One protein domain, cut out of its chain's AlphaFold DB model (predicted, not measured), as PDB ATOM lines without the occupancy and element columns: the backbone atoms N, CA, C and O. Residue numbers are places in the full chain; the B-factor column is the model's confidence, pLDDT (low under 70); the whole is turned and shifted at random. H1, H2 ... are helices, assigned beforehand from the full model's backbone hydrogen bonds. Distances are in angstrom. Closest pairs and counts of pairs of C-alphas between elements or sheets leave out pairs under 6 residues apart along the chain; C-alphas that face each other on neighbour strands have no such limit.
ATOM      1  N   ASP A  78      54.767   3.230  17.573       91.12
ATOM      2  CA  ASP A  78      53.940   2.085  17.180       91.12
ATOM      3  C   ASP A  78      53.461   1.289  18.403       91.12
ATOM      4  O   ASP A  78      52.287   0.945  18.522       91.12
ATOM      5  N   SER A  79      54.360   1.002  19.346       93.19
ATOM      6  CA  SER A  79      53.994   0.276  20.565       93.19
ATOM      7  C   SER A  79      53.120   1.121  21.496       93.19
ATOM      8  O   SER A  79      52.243   0.574  22.164       93.19
ATOM      9  N   VAL A  80      53.310   2.446  21.534       93.19
ATOM     10  CA  VAL A  80      52.427   3.354  22.287       93.19
ATOM     11  C   VAL A  80      51.004   3.316  21.728       93.19
ATOM     12  O   VAL A  80      50.057   3.186  22.503       93.19
ATOM     13  N   GLU A  81      50.843   3.396  20.406       92.38
ATOM     14  CA  GLU A  81      49.537   3.315  19.741       92.38
ATOM     15  C   GLU A  81      48.832   1.989  20.048       92.38
ATOM     16  O   GLU A  81      47.656   1.971  20.432       92.38
ATOM     17  N   VAL A  82      49.571   0.883  19.959       93.69
ATOM     18  CA  VAL A  82      49.056  -0.452  20.270       93.69
ATOM     19  C   VAL A  82      48.599  -0.556  21.719       93.69
ATOM     20  O   VAL A  82      47.495  -1.037  21.966       93.69
ATOM     21  N   LEU A  83      49.393  -0.092  22.688       93.69
ATOM     22  CA  LEU A  83      48.989  -0.178  24.091       93.69
ATOM     23  C   LEU A  83      47.803   0.724  24.419       93.69
ATOM     24  O   LEU A  83      46.932   0.303  25.176       93.69
ATOM     25  N   LEU A  84      47.722   1.926  23.844       92.88
ATOM     26  CA  LEU A  84      46.538   2.774  24.004       92.88
ATOM     27  C   LEU A  84      45.285   2.069  23.478       92.88
ATOM     28  O   LEU A  84      44.261   2.045  24.161       92.88
ATOM     29  N   THR A  85      45.393   1.448  22.305       92.44
ATOM     30  CA  THR A  85      44.310   0.673  21.695       92.44
ATOM     31  C   THR A  85      43.902  -0.508  22.574       92.44
ATOM     32  O   THR A  85      42.719  -0.703  22.837       92.44
ATOM     33  N   LEU A  86      44.878  -1.263  23.084       92.31
ATOM     34  CA  LEU A  86      44.653  -2.431  23.934       92.31
ATOM     35  C   LEU A  86      43.981  -2.058  25.262       92.31
ATOM     36  O   LEU A  86      43.046  -2.727  25.688       92.31
ATOM     37  N   HIS A  87      44.444  -0.985  25.909       91.25
ATOM     38  CA  HIS A  87      43.841  -0.478  27.141       91.25
ATOM     39  C   HIS A  87      42.403  -0.025  26.917       91.25
ATOM     40  O   HIS A  87      41.547  -0.326  27.743       91.25
ATOM     41  N   HIS A  88      42.143   0.681  25.815       91.69
ATOM     42  CA  HIS A  88      40.796   1.114  25.477       91.69
ATOM     43  C   HIS A  88      39.866  -0.074  25.212       91.69
ATOM     44  O   HIS A  88      38.775  -0.121  25.770       91.69
ATOM     45  N   GLU A  89      40.306  -1.057  24.422       92.94
ATOM     46  CA  GLU A  89      39.517  -2.258  24.130       92.94
ATOM     47  C   GLU A  89      39.238  -3.065  25.409       92.94
ATOM     48  O   GLU A  89      38.107  -3.482  25.643       92.94
ATOM     49  N   ALA A  90      40.236  -3.228  26.283       90.81
ATOM     50  CA  ALA A  90      40.077  -3.939  27.549       90.81
ATOM     51  C   ALA A  90      39.140  -3.213  28.534       90.81
ATOM     52  O   ALA A  90      38.364  -3.866  29.233       90.81
ATOM     53  N   ASP A  91      39.180  -1.879  28.575       88.88
ATOM     54  CA  ASP A  91      38.282  -1.054  29.392       88.88
ATOM     55  C   ASP A  91      36.832  -1.118  28.890       88.88
ATOM     56  O   ASP A  91      35.907  -1.328  29.680       88.88
ATOM     57  N   LEU A  92      36.636  -1.028  27.570       89.44
ATOM     58  CA  LEU A  92      35.331  -1.215  26.936       89.44
ATOM     59  C   LEU A  92      34.760  -2.599  27.244       89.44
ATOM     60  O   LEU A  92      33.606  -2.699  27.658       89.44
ATOM     61  N   LEU A  93      35.576  -3.641  27.080       88.38
ATOM     62  CA  LEU A  93      35.189  -5.029  27.313       88.38
ATOM     63  C   LEU A  93      34.814  -5.288  28.778       88.38
ATOM     64  O   LEU A  93      33.804  -5.927  29.070       88.38
ATOM     65  N   SER A  94      35.614  -4.755  29.701       85.50
ATOM     66  CA  SER A  94      35.370  -4.860  31.142       85.50
ATOM     67  C   SER A  94      34.075  -4.144  31.525       85.50
ATOM     68  O   SER A  94      33.213  -4.713  32.198       85.50
ATOM     69  N   SER A  95      33.900  -2.915  31.036       84.00
ATOM     70  CA  SER A  95      32.720  -2.094  31.310       84.00
ATOM     71  C   SER A  95      31.440  -2.713  30.751       84.00
ATOM     72  O   SER A  95      30.417  -2.729  31.439       84.00
ATOM     73  N   SER A  96      31.478  -3.253  29.528       84.62
ATOM     74  CA  SER A  96      30.303  -3.861  28.889       84.62
ATOM     75  C   SER A  96      29.826  -5.126  29.599       84.62
ATOM     76  O   SER A  96      28.633  -5.417  29.572       84.62
ATOM     77  N   ASN A  97      30.734  -5.838  30.268       79.12
ATOM     78  CA  ASN A  97      30.441  -7.092  30.963       79.12
ATOM     79  C   ASN A  97      30.329  -6.916  32.489       79.12
ATOM     80  O   ASN A  97      30.343  -7.888  33.239       79.12
ATOM     81  N   GLY A  98      30.201  -5.671  32.962       77.81
ATOM     82  CA  GLY A  98      29.921  -5.359  34.366       77.81
ATOM     83  C   GLY A  98      31.108  -5.518  35.321       77.81
ATOM     84  O   GLY A  98      30.907  -5.496  36.538       77.81
ATOM     85  N   VAL A  99      32.333  -5.646  34.805       75.25
ATOM     86  CA  VAL A  99      33.549  -5.720  35.623       75.25
ATOM     87  C   VAL A  99      33.827  -4.345  36.228       75.25
ATOM     88  O   VAL A  99      34.051  -3.362  35.522       75.25
ATOM     89  N   ARG A 100      33.805  -4.272  37.561       71.00
ATOM     90  CA  ARG A 100      34.131  -3.054  38.315       71.00
ATOM     91  C   ARG A 100      35.625  -3.015  38.634       71.00
ATOM     92  O   ARG A 100      36.259  -4.056  38.779       71.00
ATOM     93  N   ASP A 101      36.165  -1.805  38.756       71.75
ATOM     94  CA  ASP A 101      37.544  -1.542  39.191       71.75
ATOM     95  C   ASP A 101      38.648  -2.122  38.286       71.75
ATOM     96  O   ASP A 101      39.753  -2.416  38.751       71.75
ATOM     97  N   PHE A 102      38.384  -2.250  36.981       78.06
ATOM     98  CA  PHE A 102      39.415  -2.585  35.999       78.06
ATOM     99  C   PHE A 102      40.552  -1.550  36.044       78.06
ATOM    100  O   PHE A 102      40.341  -0.357  35.834       78.06
ATOM    101  N   GLN A 103      41.772  -2.003  36.343       77.69
ATOM    102  CA  GLN A 103      42.924  -1.107  36.513       77.69
ATOM    103  C   GLN A 103      43.767  -0.951  35.244       77.69
ATOM    104  O   GLN A 103      44.593  -0.038  35.172       77.69
ATOM    105  N   GLY A 104      43.575  -1.821  34.252       82.75
ATOM    106  CA  GLY A 104      44.391  -1.896  33.044       82.75
ATOM    107  C   GLY A 104      45.016  -3.274  32.841       82.75
ATOM    108  O   GLY A 104      44.868  -4.172  33.665       82.75
ATOM    109  N   VAL A 105      45.746  -3.432  31.737       89.12
ATOM    110  CA  VAL A 105      46.472  -4.671  31.428       89.12
ATOM    111  C   VAL A 105      47.773  -4.781  32.234       89.12
ATOM    112  O   VAL A 105      48.355  -3.773  32.648       89.12
ATOM    113  N   THR A 106      48.262  -6.004  32.452       89.50
ATOM    114  CA  THR A 106      49.533  -6.219  33.166       89.50
ATOM    115  C   THR A 106      50.743  -5.831  32.313       89.50
ATOM    116  O   THR A 106      50.681  -5.784  31.082       89.50
ATOM    117  N   ALA A 107      51.888  -5.601  32.959       90.62
ATOM    118  CA  ALA A 107      53.160  -5.358  32.279       90.62
ATOM    119  C   ALA A 107      53.527  -6.481  31.295       90.62
ATOM    120  O   ALA A 107      54.015  -6.208  30.200       90.62
ATOM    121  N   ARG A 108      53.258  -7.745  31.644       89.62
ATOM    122  CA  ARG A 108      53.556  -8.884  30.769       89.62
ATOM    123  C   ARG A 108      52.632  -8.918  29.553       89.62
ATOM    124  O   ARG A 108      53.120  -9.137  28.447       89.62
ATOM    125  N   MET A 109      51.337  -8.642  29.736       92.38
ATOM    126  CA  MET A 109      50.390  -8.497  28.625       92.38
ATOM    127  C   MET A 109      50.833  -7.387  27.671       92.38
ATOM    128  O   MET A 109      50.898  -7.612  26.466       92.38
ATOM    129  N   ALA A 110      51.219  -6.225  28.205       93.44
ATOM    130  CA  ALA A 110      51.714  -5.106  27.410       93.44
ATOM    131  C   ALA A 110      52.972  -5.479  26.605       93.44
ATOM    132  O   ALA A 110      53.033  -5.249  25.397       93.44
ATOM    133  N   ILE A 111      53.954  -6.128  27.243       93.94
ATOM    134  CA  ILE A 111      55.169  -6.608  26.568       93.94
ATOM    135  C   ILE A 111      54.818  -7.557  25.417       93.94
ATOM    136  O   ILE A 111      55.376  -7.432  24.325       93.94
ATOM    137  N   TRP A 112      53.911  -8.510  25.641       94.56
ATOM    138  CA  TRP A 112      53.517  -9.459  24.604       94.56
ATOM    139  C   TRP A 112      52.716  -8.814  23.483       94.56
ATOM    140  O   TRP A 112      53.041  -9.066  22.324       94.56
ATOM    141  N   ALA A 113      51.768  -7.929  23.795       95.56
ATOM    142  CA  ALA A 113      51.025  -7.165  22.797       95.56
ATOM    143  C   ALA A 113      51.977  -6.415  21.853       95.56
ATOM    144  O   ALA A 113      51.870  -6.542  20.634       95.56
ATOM    145  N   CYS A 114      52.990  -5.732  22.396       95.50
ATOM    146  CA  CYS A 114      53.993  -5.037  21.589       95.50
ATOM    147  C   CYS A 114      54.812  -5.991  20.706       95.50
ATOM    148  O   CYS A 114      55.119  -5.648  19.562       95.50
ATOM    149  N   LYS A 115      55.162  -7.189  21.200       95.06
ATOM    150  CA  LYS A 115      55.917  -8.199  20.434       95.06
ATOM    151  C   LYS A 115      55.122  -8.764  19.257       95.06
ATOM    152  O   LYS A 115      55.705  -9.009  18.204       95.06
ATOM    153  N   ILE A 116      53.819  -8.982  19.432       95.06
ATOM    154  CA  ILE A 116      52.969  -9.662  18.440       95.06
ATOM    155  C   ILE A 116      52.120  -8.702  17.599       95.06
ATOM    156  O   ILE A 116      51.383  -9.156  16.730       95.06
ATOM    157  N   ARG A 117      52.230  -7.386  17.809       94.88
ATOM    158  CA  ARG A 117      51.383  -6.377  17.150       94.88
ATOM    159  C   ARG A 117      51.301  -6.502  15.627       94.88
ATOM    160  O   ARG A 117      50.242  -6.303  15.058       94.88
ATOM    161  N   ASN A 118      52.396  -6.895  14.972       94.69
ATOM    162  CA  ASN A 118      52.476  -6.954  13.509       94.69
ATOM    163  C   ASN A 118      51.612  -8.068  12.886       94.69
ATOM    164  O   ASN A 118      51.541  -8.168  11.664       94.69
ATOM    165  N   PHE A 119      50.983  -8.915  13.704       92.75
ATOM    166  CA  PHE A 119      50.029  -9.933  13.265       92.75
ATOM    167  C   PHE A 119      48.573  -9.436  13.237       92.75
ATOM    168  O   PHE A 119      47.690 -10.209  12.859       92.75
ATOM    169  N   PHE A 120      48.317  -8.190  13.650       93.38
ATOM    170  CA  PHE A 120      46.973  -7.648  13.850       93.38
ATOM    171  C   PHE A 120      46.841  -6.247  13.250       93.38
ATOM    172  O   PHE A 120      47.721  -5.403  13.417       93.38
ATOM    173  N   ASP A 121      45.711  -5.979  12.602       92.25
ATOM    174  CA  ASP A 121      45.311  -4.629  12.206       92.25
ATOM    175  C   ASP A 121      44.435  -3.995  13.295       92.25
ATOM    176  O   ASP A 121      43.248  -4.292  13.416       92.25
ATOM    177  N   CYS A 122      45.003  -3.068  14.070       90.69
ATOM    178  CA  CYS A 122      44.284  -2.374  15.146       90.69
ATOM    179  C   CYS A 122      43.092  -1.523  14.657       90.69
ATOM    180  O   CYS A 122      42.235  -1.135  15.457       90.69
ATOM    181  N   SER A 123      42.972  -1.270  13.351       89.75
ATOM    182  CA  SER A 123      41.791  -0.625  12.765       89.75
ATOM    183  C   SER A 123      40.563  -1.546  12.795       89.75
ATOM    184  O   SER A 123      39.427  -1.071  12.886       89.75
ATOM    185  N   ASN A 124      40.770  -2.865  12.767       91.50
ATOM    186  CA  ASN A 124      39.719  -3.876  12.768       91.50
ATOM    187  C   ASN A 124      39.354  -4.305  14.204       91.50
ATOM    188  O   ASN A 124      40.217  -4.585  15.030       91.50
ATOM    189  N   ALA A 125      38.052  -4.354  14.510       90.31
ATOM    190  CA  ALA A 125      37.558  -4.685  15.849       90.31
ATOM    191  C   ALA A 125      37.891  -6.115  16.293       90.31
ATOM    192  O   ALA A 125      38.292  -6.315  17.438       90.31
ATOM    193  N   LEU A 126      37.769  -7.093  15.391       89.31
ATOM    194  CA  LEU A 126      38.135  -8.473  15.685       89.31
ATOM    195  C   LEU A 126      39.640  -8.575  15.942       89.31
ATOM    196  O   LEU A 126      40.046  -9.179  16.925       89.31
ATOM    197  N   ASP A 127      40.469  -7.942  15.113       92.25
ATOM    198  CA  ASP A 127      41.924  -7.960  15.292       92.25
ATOM    199  C   ASP A 127      42.359  -7.291  16.606       92.25
ATOM    200  O   ASP A 127      43.258  -7.809  17.267       92.25
ATOM    201  N   ARG A 128      41.703  -6.203  17.043       93.81
ATOM    202  CA  ARG A 128      41.945  -5.615  18.377       93.81
ATOM    203  C   ARG A 128      41.610  -6.585  19.503       93.81
ATOM    204  O   ARG A 128      42.415  -6.766  20.417       93.81
ATOM    205  N   LEU A 129      40.440  -7.218  19.432       91.62
ATOM    206  CA  LEU A 129      40.015  -8.178  20.444       91.62
ATOM    207  C   LEU A 129      40.926  -9.413  20.459       91.62
ATOM    208  O   LEU A 129      41.286  -9.908  21.526       91.62
ATOM    209  N   MET A 130      41.355  -9.880  19.287       90.38
ATOM    210  CA  MET A 130      42.279 -10.999  19.169       90.38
ATOM    211  C   MET A 130      43.675 -10.642  19.664       90.38
ATOM    212  O   MET A 130      44.283 -11.450  20.360       90.38
ATOM    213  N   LEU A 131      44.171  -9.432  19.399       94.75
ATOM    214  CA  LEU A 131      45.416  -8.951  19.990       94.75
ATOM    215  C   LEU A 131      45.338  -8.968  21.524       94.75
ATOM    216  O   LEU A 131      46.276  -9.433  22.176       94.75
ATOM    217  N   LEU A 132      44.213  -8.528  22.098       92.81
ATOM    218  CA  LEU A 132      43.961  -8.621  23.536       92.81
ATOM    219  C   LEU A 132      43.981 -10.078  24.011       92.81
ATOM    220  O   LEU A 132      44.780 -10.405  24.888       92.81
ATOM    221  N   GLN A 133      43.206 -10.964  23.388       88.44
ATOM    222  CA  GLN A 133      43.166 -12.388  23.729       88.44
ATOM    223  C   GLN A 133      44.553 -13.045  23.672       88.44
ATOM    224  O   GLN A 133      44.962 -13.731  24.610       88.44
ATOM    225  N   PHE A 134      45.317 -12.810  22.605       88.94
ATOM    226  CA  PHE A 134      46.664 -13.354  22.482       88.94
ATOM    227  C   PHE A 134      47.614 -12.759  23.520       88.94
ATOM    228  O   PHE A 134      48.412 -13.499  24.092       88.94
ATOM    229  N   SER A 135      47.521 -11.462  23.825       93.06
ATOM    230  CA  SER A 135      48.338 -10.853  24.882       93.06
ATOM    231  C   SER A 135      48.075 -11.485  26.254       93.06
ATOM    232  O   SER A 135      49.023 -11.711  27.008       93.06
ATOM    233  N   ILE A 136      46.816 -11.841  26.539       86.88
ATOM    234  CA  ILE A 136      46.405 -12.559  27.749       86.88
ATOM    235  C   ILE A 136      47.035 -13.959  27.767       86.88
ATOM    236  O   ILE A 136      47.720 -14.310  28.726       86.88
ATOM    237  N   TRP A 137      46.881 -14.736  26.690       85.25
ATOM    238  CA  TRP A 137      47.441 -16.090  26.596       85.25
ATOM    239  C   TRP A 137      48.959 -16.130  26.692       85.25
ATOM    240  O   TRP A 137      49.504 -16.906  27.477       85.25
ATOM    241  N   PHE A 138      49.654 -15.291  25.925       87.88
ATOM    242  CA  PHE A 138      51.109 -15.229  25.977       87.88
ATOM    243  C   PHE A 138      51.593 -14.842  27.377       87.88
ATOM    244  O   PHE A 138      52.517 -15.470  27.891       87.88
ATOM    245  N   ALA A 139      50.950 -13.865  28.025       88.62
ATOM    246  CA  ALA A 139      51.289 -13.493  29.393       88.62
ATOM    247  C   ALA A 139      51.038 -14.641  30.383       88.62
ATOM    248  O   ALA A 139      51.893 -14.926  31.223       88.62
ATOM    249  N   GLY A 140      49.908 -15.335  30.260       81.62
ATOM    250  CA  GLY A 140      49.571 -16.480  31.095       81.62
ATOM    251  C   GLY A 140      50.555 -17.634  30.976       81.62
ATOM    252  O   GLY A 140      51.041 -18.143  31.985       81.62
ATOM    253  N   GLN A 141      50.892 -18.012  29.747       82.31
ATOM    254  CA  GLN A 141      51.806 -19.114  29.456       82.31
ATOM    255  C   GLN A 141      53.252 -18.804  29.858       82.31
ATOM    256  O   GLN A 141      53.936 -19.645  30.438       82.31
ATOM    257  N   ASP A 142      53.703 -17.575  29.626       85.38
ATOM    258  CA  ASP A 142      55.024 -17.113  30.052       85.38
ATOM    259  C   ASP A 142      55.126 -17.068  31.591       85.38
ATOM    260  O   ASP A 142      56.067 -17.604  32.180       85.38
ATOM    261  N   ARG A 143      54.098 -16.550  32.284       85.38
ATOM    262  CA  ARG A 143      54.022 -16.616  33.755       85.38
ATOM    263  C   ARG A 143      54.025 -18.064  34.252       85.38
ATOM    264  O   ARG A 143      54.759 -18.377  35.189       85.38
ATOM    265  N   TRP A 144      53.258 -18.942  33.612       80.00
ATOM    266  CA  TRP A 144      53.204 -20.366  33.934       80.00
ATOM    267  C   TRP A 144      54.572 -21.043  33.845       80.00
ATOM    268  O   TRP A 144      54.947 -21.793  34.750       80.00
ATOM    269  N   GLY A 145      55.336 -20.744  32.789       78.38
ATOM    270  CA  GLY A 145      56.706 -21.222  32.638       78.38
ATOM    271  C   GLY A 145      57.556 -20.862  33.854       78.38
ATOM    272  O   GLY A 145      58.197 -21.735  34.443       78.38
ATOM    273  N   VAL A 146      57.491 -19.602  34.295       81.50
ATOM    274  CA  VAL A 146      58.232 -19.126  35.473       81.50
ATOM    275  C   VAL A 146      57.756 -19.796  36.767       81.50
ATOM    276  O   VAL A 146      58.567 -20.132  37.630       81.50
ATOM    277  N   GLU A 147      56.455 -20.030  36.926       79.00
ATOM    278  CA  GLU A 147      55.906 -20.691  38.114       79.00
ATOM    279  C   GLU A 147      56.312 -22.171  38.221       79.00
ATOM    280  O   GLU A 147      56.490 -22.678  39.333       79.00
ATOM    281  N   GLN A 148      56.466 -22.860  37.085       74.19
ATOM    282  CA  GLN A 148      56.884 -24.264  37.020       74.19
ATOM    283  C   GLN A 148      58.396 -24.437  37.141       74.19
ATOM    284  O   GLN A 148      58.879 -25.238  37.946       74.19
ATOM    285  N   TYR A 149      59.147 -23.693  36.334       79.62
ATOM    286  CA  TYR A 149      60.572 -23.935  36.113       79.62
ATOM    287  C   TYR A 149      61.464 -22.852  36.736       79.62
ATOM    288  O   TYR A 149      62.683 -22.997  36.783       79.62
ATOM    289  N   GLY A 150      60.874 -21.798  37.305       79.38
ATOM    290  CA  GLY A 150      61.603 -20.666  37.867       79.38
ATOM    291  C   GLY A 150      62.090 -19.688  36.797       79.38
ATOM    292  O   GLY A 150      61.624 -19.684  35.665       79.38
ATOM    293  N   GLN A 151      63.053 -18.842  37.166       80.31
ATOM    294  CA  GLN A 151      63.612 -17.802  36.285       80.31
ATOM    295  C   GLN A 151      64.336 -18.363  35.045       80.31
ATOM    296  O   GLN A 151      64.575 -17.628  34.097       80.31
ATOM    297  N   GLU A 152      64.681 -19.651  35.048       80.88
ATOM    298  CA  GLU A 152      65.349 -20.345  33.936       80.88
ATOM    299  C   GLU A 152      64.360 -20.926  32.913       80.88
ATOM    300  O   GLU A 152      64.772 -21.617  31.982       80.88
ATOM    301  N   ALA A 153      63.056 -20.680  33.083       80.75
ATOM    302  CA  ALA A 153      62.043 -21.110  32.132       80.75
ATOM    303  C   ALA A 153      62.339 -20.550  30.735       80.75
ATOM    304  O   ALA A 153      62.492 -19.342  30.569       80.75
ATOM    305  N   ASP A 154      62.379 -21.426  29.730       85.12
ATOM    306  CA  ASP A 154      62.477 -21.000  28.338       85.12
ATOM    307  C   ASP A 154      61.141 -20.376  27.884       85.12
ATOM    308  O   ASP A 154      60.126 -21.085  27.813       85.12
ATOM    309  N   PRO A 155      61.116 -19.073  27.536       78.62
ATOM    310  CA  PRO A 155      59.898 -18.405  27.096       78.62
ATOM    311  C   PRO A 155      59.306 -19.051  25.844       78.62
ATOM    312  O   PRO A 155      58.084 -19.146  25.729       78.62
ATOM    313  N   TYR A 156      60.144 -19.540  24.924       80.31
ATOM    314  CA  TYR A 156      59.667 -20.160  23.689       80.31
ATOM    315  C   TYR A 156      58.889 -21.448  23.977       80.31
ATOM    316  O   TYR A 156      57.751 -21.595  23.538       80.31
ATOM    317  N   THR A 157      59.463 -22.342  24.783       76.88
ATOM    318  CA  THR A 157      58.790 -23.574  25.210       76.88
ATOM    319  C   THR A 157      57.504 -23.279  25.986       76.88
ATOM    320  O   THR A 157      56.472 -23.887  25.711       76.88
ATOM    321  N   SER A 158      57.534 -22.325  26.923       73.94
ATOM    322  CA  SER A 158      56.357 -22.012  27.749       73.94
ATOM    323  C   SER A 158      55.181 -21.463  26.935       73.94
ATOM    324  O   SER A 158      54.041 -21.820  27.207       73.94
ATOM    325  N   THR A 159      55.464 -20.671  25.897       79.25
ATOM    326  CA  THR A 159      54.465 -20.008  25.041       79.25
ATOM    327  C   THR A 159      54.161 -20.755  23.740       79.25
ATOM    328  O   THR A 159      53.561 -20.196  22.815       79.25
ATOM    329  N   HIS A 160      54.587 -22.016  23.622       77.00
ATOM    330  CA  HIS A 160      54.456 -22.799  22.392       77.00
ATOM    331  C   HIS A 160      52.998 -22.895  21.906       77.00
ATOM    332  O   HIS A 160      52.717 -22.802  20.706       77.00
ATOM    333  N   THR A 161      52.057 -23.031  22.838       74.06
ATOM    334  CA  THR A 161      50.623 -23.085  22.543       74.06
ATOM    335  C   THR A 161      50.115 -21.757  21.988       74.06
ATOM    336  O   THR A 161      49.515 -21.736  20.914       74.06
ATOM    337  N   ALA A 162      50.407 -20.635  22.655       79.06
ATOM    338  CA  ALA A 162      50.025 -19.305  22.179       79.06
ATOM    339  C   ALA A 162      50.663 -18.991  20.815       79.06
ATOM    340  O   ALA A 162      50.009 -18.437  19.932       79.06
ATOM    341  N   THR A 163      51.906 -19.428  20.603       82.62
ATOM    342  CA  THR A 163      52.607 -19.323  19.315       82.62
ATOM    343  C   THR A 163      51.893 -20.112  18.220       82.62
ATOM    344  O   THR A 163      51.672 -19.591  17.128       82.62
ATOM    345  N   SER A 164      51.475 -21.345  18.509       76.25
ATOM    346  CA  SER A 164      50.693 -22.169  17.577       76.25
ATOM    347  C   SER A 164      49.351 -21.504  17.242       76.25
ATOM    348  O   SER A 164      48.983 -21.417  16.068       76.25
ATOM    349  N   GLY A 165      48.683 -20.956  18.265       77.25
ATOM    350  CA  GLY A 165      47.510 -20.080  18.171       77.25
ATOM    351  C   GLY A 165      47.693 -18.955  17.162       77.25
ATOM    352  O   GLY A 165      46.970 -18.857  16.169       77.25
ATOM    353  N   LEU A 166      48.721 -18.143  17.392       85.38
ATOM    354  CA  LEU A 166      49.045 -16.978  16.580       85.38
ATOM    355  C   LEU A 166      49.329 -17.368  15.127       85.38
ATOM    356  O   LEU A 166      48.919 -16.677  14.194       85.38
ATOM    357  N   MET A 167      50.005 -18.502  14.916       84.44
ATOM    358  CA  MET A 167      50.325 -18.980  13.575       84.44
ATOM    359  C   MET A 167      49.099 -19.423  12.784       84.44
ATOM    360  O   MET A 167      49.067 -19.177  11.576       84.44
ATOM    361  N   ALA A 168      48.104 -20.066  13.403       77.25
ATOM    362  CA  ALA A 168      46.890 -20.387  12.655       77.25
ATOM    363  C   ALA A 168      45.935 -19.192  12.533       77.25
ATOM    364  O   ALA A 168      45.328 -19.057  11.476       77.25
ATOM    365  N   TRP A 169      45.921 -18.250  13.486       82.50
ATOM    366  CA  TRP A 169      45.289 -16.937  13.283       82.50
ATOM    367  C   TRP A 169      45.842 -16.223  12.040       82.50
ATOM    368  O   TRP A 169      45.085 -15.788  11.174       82.50
ATOM    369  N   HIS A 170      47.168 -16.160  11.894       84.75
ATOM    370  CA  HIS A 170      47.818 -15.544  10.732       84.75
ATOM    371  C   HIS A 170      47.503 -16.271   9.412       84.75
ATOM    372  O   HIS A 170      47.473 -15.663   8.346       84.75
ATOM    373  N   LYS A 171      47.283 -17.588   9.459       80.50
ATOM    374  CA  LYS A 171      46.999 -18.413   8.274       80.50
ATOM    375  C   LYS A 171      45.505 -18.577   7.979       80.50
ATOM    376  O   LYS A 171      45.191 -19.243   6.998       80.50
ATOM    377  N   HIS A 186      39.117 -25.938  20.092       44.66
ATOM    378  CA  HIS A 186      38.376 -25.083  21.029       44.66
ATOM    379  C   HIS A 186      38.972 -23.666  21.193       44.66
ATOM    380  O   HIS A 186      38.222 -22.695  21.231       44.66
ATOM    381  N   VAL A 187      40.303 -23.528  21.223       46.47
ATOM    382  CA  VAL A 187      41.039 -22.240  21.245       46.47
ATOM    383  C   VAL A 187      40.871 -21.507  19.907       46.47
ATOM    384  O   VAL A 187      40.812 -20.282  19.871       46.47
ATOM    385  N   PHE A 188      40.721 -22.263  18.814       55.41
ATOM    386  CA  PHE A 188      40.681 -21.746  17.445       55.41
ATOM    387  C   PHE A 188      39.273 -21.440  16.915       55.41
ATOM    388  O   PHE A 188      39.151 -20.812  15.873       55.41
ATOM    389  N   ARG A 189      38.209 -21.839  17.623       58.53
ATOM    390  CA  ARG A 189      36.818 -21.569  17.205       58.53
ATOM    391  C   ARG A 189      36.241 -20.271  17.749       58.53
ATOM    392  O   ARG A 189      35.212 -19.827  17.253       58.53
ATOM    393  N   ILE A 190      36.887 -19.656  18.742       64.62
ATOM    394  CA  ILE A 190      36.372 -18.431  19.369       64.62
ATOM    395  C   ILE A 190      36.229 -17.321  18.317       64.62
ATOM    396  O   ILE A 190      35.220 -16.633  18.287       64.62
ATOM    397  N   TRP A 191      37.185 -17.170  17.398       70.69
ATOM    398  CA  TRP A 191      37.075 -16.154  16.345       70.69
ATOM    399  C   TRP A 191      36.237 -16.591  15.139       70.69
ATOM    400  O   TRP A 191      35.703 -15.726  14.452       70.69
ATOM    401  N   ASP A 192      36.064 -17.894  14.891       69.88
ATOM    402  CA  ASP A 192      35.121 -18.377  13.869       69.88
ATOM    403  C   ASP A 192      33.680 -18.008  14.257       69.88
ATOM    404  O   ASP A 192      32.865 -17.660  13.404       69.88
ATOM    405  N   MET A 193      33.394 -17.993  15.565       72.06
ATOM    406  CA  MET A 193      32.116 -17.549  16.120       72.06
ATOM    407  C   MET A 193      31.894 -16.039  16.016       72.06
ATOM    408  O   MET A 193      30.770 -15.600  16.217       72.06
ATOM    409  N   TRP A 194      32.905 -15.224  15.692       80.69
ATOM    410  CA  TRP A 194      32.761 -13.762  15.677       80.69
ATOM    411  C   TRP A 194      31.625 -13.283  14.768       80.69
ATOM    412  O   TRP A 194      30.883 -12.372  15.126       80.69
ATOM    413  N   ALA A 195      31.478 -13.905  13.594       79.56
ATOM    414  CA  ALA A 195      30.444 -13.539  12.631       79.56
ATOM    415  C   ALA A 195      29.030 -13.970  13.064       79.56
ATOM    416  O   ALA A 195      28.050 -13.401  12.586       79.56
ATOM    417  N   GLU A 196      28.926 -14.976  13.934       82.38
ATOM    418  CA  GLU A 196      27.658 -15.571  14.367       82.38
ATOM    419  C   GLU A 196      27.204 -15.028  15.729       82.38
ATOM    420  O   GLU A 196      26.021 -14.751  15.917       82.38
ATOM    421  N   ASP A 197      28.140 -14.855  16.665       84.56
ATOM    422  CA  ASP A 197      27.886 -14.487  18.056       84.56
ATOM    423  C   ASP A 197      29.050 -13.686  18.668       84.56
ATOM    424  O   ASP A 197      29.817 -14.137  19.526       84.56
ATOM    425  N   GLU A 198      29.163 -12.438  18.224       87.06
ATOM    426  CA  GLU A 198      30.137 -11.457  18.706       87.06
ATOM    427  C   GLU A 198      30.075 -11.242  20.233       87.06
ATOM    428  O   GLU A 198      31.098 -11.001  20.882       87.06
ATOM    429  N   ALA A 199      28.878 -11.332  20.826       85.62
ATOM    430  CA  ALA A 199      28.667 -11.114  22.254       85.62
ATOM    431  C   ALA A 199      29.297 -12.233  23.089       85.62
ATOM    432  O   ALA A 199      30.021 -11.949  24.047       85.62
ATOM    433  N   THR A 200      29.099 -13.491  22.690       84.00
ATOM    434  CA  THR A 200      29.737 -14.638  23.347       84.00
ATOM    435  C   THR A 200      31.257 -14.564  23.244       84.00
ATOM    436  O   THR A 200      31.951 -14.801  24.233       84.00
ATOM    437  N   VAL A 201      31.797 -14.160  22.091       82.12
ATOM    438  CA  VAL A 201      33.249 -13.990  21.920       82.12
ATOM    439  C   VAL A 201      33.803 -12.934  22.874       82.12
ATOM    440  O   VAL A 201      34.785 -13.185  23.573       82.12
ATOM    441  N   ARG A 202      33.145 -11.774  22.969       86.00
ATOM    442  CA  ARG A 202      33.520 -10.733  23.934       86.00
ATOM    443  C   ARG A 202      33.453 -11.226  25.375       86.00
ATOM    444  O   ARG A 202      34.377 -10.963  26.141       86.00
ATOM    445  N   GLN A 203      32.399 -11.947  25.746       82.81
ATOM    446  CA  GLN A 203      32.271 -12.486  27.098       82.81
ATOM    447  C   GLN A 203      33.431 -13.432  27.430       82.81
ATOM    448  O   GLN A 203      34.069 -13.272  28.466       82.81
ATOM    449  N   ILE A 204      33.776 -14.344  26.516       79.88
ATOM    450  CA  ILE A 204      34.894 -15.279  26.691       79.88
ATOM    451  C   ILE A 204      36.216 -14.531  26.918       79.88
ATOM    452  O   ILE A 204      36.950 -14.840  27.857       79.88
ATOM    453  N   VAL A 205      36.524 -13.532  26.087       81.31
ATOM    454  CA  VAL A 205      37.764 -12.745  26.229       81.31
ATOM    455  C   VAL A 205      37.764 -11.955  27.541       81.31
ATOM    456  O   VAL A 205      38.799 -11.833  28.194       81.31
ATOM    457  N   CYS A 206      36.604 -11.464  27.979       83.62
ATOM    458  CA  CYS A 206      36.461 -10.765  29.251       83.62
ATOM    459  C   CYS A 206      36.682 -11.677  30.461       83.62
ATOM    460  O   CYS A 206      37.302 -11.261  31.445       83.62
ATOM    461  N   ASP A 207      36.213 -12.921  30.390       77.44
ATOM    462  CA  ASP A 207      36.434 -13.918  31.434       77.44
ATOM    463  C   ASP A 207      37.932 -14.240  31.559       77.44
ATOM    464  O   ASP A 207      38.473 -14.276  32.669       77.44
ATOM    465  N   TYR A 208      38.635 -14.383  30.427       77.00
ATOM    466  CA  TYR A 208      40.093 -14.550  30.411       77.00
ATOM    467  C   TYR A 208      40.822 -13.331  30.978       77.00
ATOM    468  O   TYR A 208      41.721 -13.473  31.810       77.00
ATOM    469  N   LEU A 209      40.418 -12.129  30.567       77.75
ATOM    470  CA  LEU A 209      40.982 -10.873  31.052       77.75
ATOM    471  C   LEU A 209      40.839 -10.755  32.577       77.75
ATOM    472  O   LEU A 209      41.809 -10.459  33.274       77.75
ATOM    473  N   SER A 210      39.654 -11.066  33.102       71.25
ATOM    474  CA  SER A 210      39.365 -11.049  34.539       71.25
ATOM    475  C   SER A 210      40.212 -12.080  35.292       71.25
ATOM    476  O   SER A 210      40.838 -11.754  36.300       71.25
ATOM    477  N   GLY A 211      40.317 -13.308  34.772       64.62
ATOM    478  CA  GLY A 211      41.132 -14.368  35.373       64.62
ATOM    479  C   GLY A 211      42.629 -14.038  35.464       64.62
ATOM    480  O   GLY A 211      43.300 -14.507  36.383       64.62
ATOM    481  N   HIS A 212      43.147 -13.207  34.555       58.25
ATOM    482  CA  HIS A 212      44.544 -12.768  34.560       58.25
ATOM    483  C   HIS A 212      44.818 -11.516  35.408       58.25
ATOM    484  O   HIS A 212      45.950 -11.342  35.865       58.25
ATOM    485  N   ILE A 213      43.821 -10.654  35.629       45.72
ATOM    486  CA  ILE A 213      44.003  -9.349  36.291       45.72
ATOM    487  C   ILE A 213      43.687  -9.388  37.793       45.72
ATOM    488  O   ILE A 213      44.293  -8.638  38.561       45.72
ATOM    489  N   PHE A 214      42.810 -10.281  38.261       45.28
ATOM    490  CA  PHE A 214      42.544 -10.436  39.696       45.28
ATOM    491  C   PHE A 214      43.560 -11.398  40.336       45.28
ATOM    492  O   PHE A 214      43.403 -12.617  40.258       45.28
TER     493      PHE A 214
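What this domain is: This is residues 78 to 171 and 186 to 214 of the 267 residues of an uncharacterized protein of SAR202 cluster bacterium AD-802-F09_MRT_200m (UniProt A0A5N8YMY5). One long helix, H3, runs through the middle, with H2, H5 and H7 packed round it and H1 crossing both H3 and H7. After H3, the backbone folds back through short H4 into H5, which packs on H3, while small H6 sits near H7. The 123 printed residues hold seven named helices, H1 to H7 in chain order, and no named strand: all helix. The whole is compact, radius of gyration of the C-alphas 13.9 A, rounded, spanning 40 by 35 by 30 A.

Where its parts are: H3, residues 125 to 152, measures 36.7 A from C-alpha 125 at (37.558, -4.685, 15.849), with a kink of 71 degrees near residue 146. H1, residues 78 to 96, measures 27.0 A from C-alpha 78 at (53.940, 2.085, 17.180). H7, residues 198 to 213, measures 22.5 A, ending at (44.003, -9.349, 36.291). H2 is residues 107 to 119, H4 155 to 158, H5 160 to 171, H6 192 to 195.

How they stand to each other: H3 is the hub. With residues 131 to 139 it touches H2, closest C-alphas Met 109 and Ser 135, 4.9 A, at a steep tilt of 52 degrees. It touches H5 at Phe 138 and Ala 162, closest C-alphas 5.7 A, opposite ways at 22 degrees, and H7 at Gln 133 and Val 205, 6.0 A, the same way at 29 degrees. H1 touches H3 about perpendicular, 80 degrees, closest C-alphas Leu 86 and Leu 132, 6.2 A. H4 touches H3; H6 is near H7. Every O i to N i+4 pair is within hydrogen-bond range in H1, H5 and H7, 7 of 9 in H2 and 22 of 24 in H3; H4 and H6 are too short.

The domain as a whole: Residues 172 to 185 are not printed; C-alphas 171 and 186 are 16.8 A apart. No link printed whole is long. The pLDDT is under 70 at residues 186 to 190, 192 and 211 to 214.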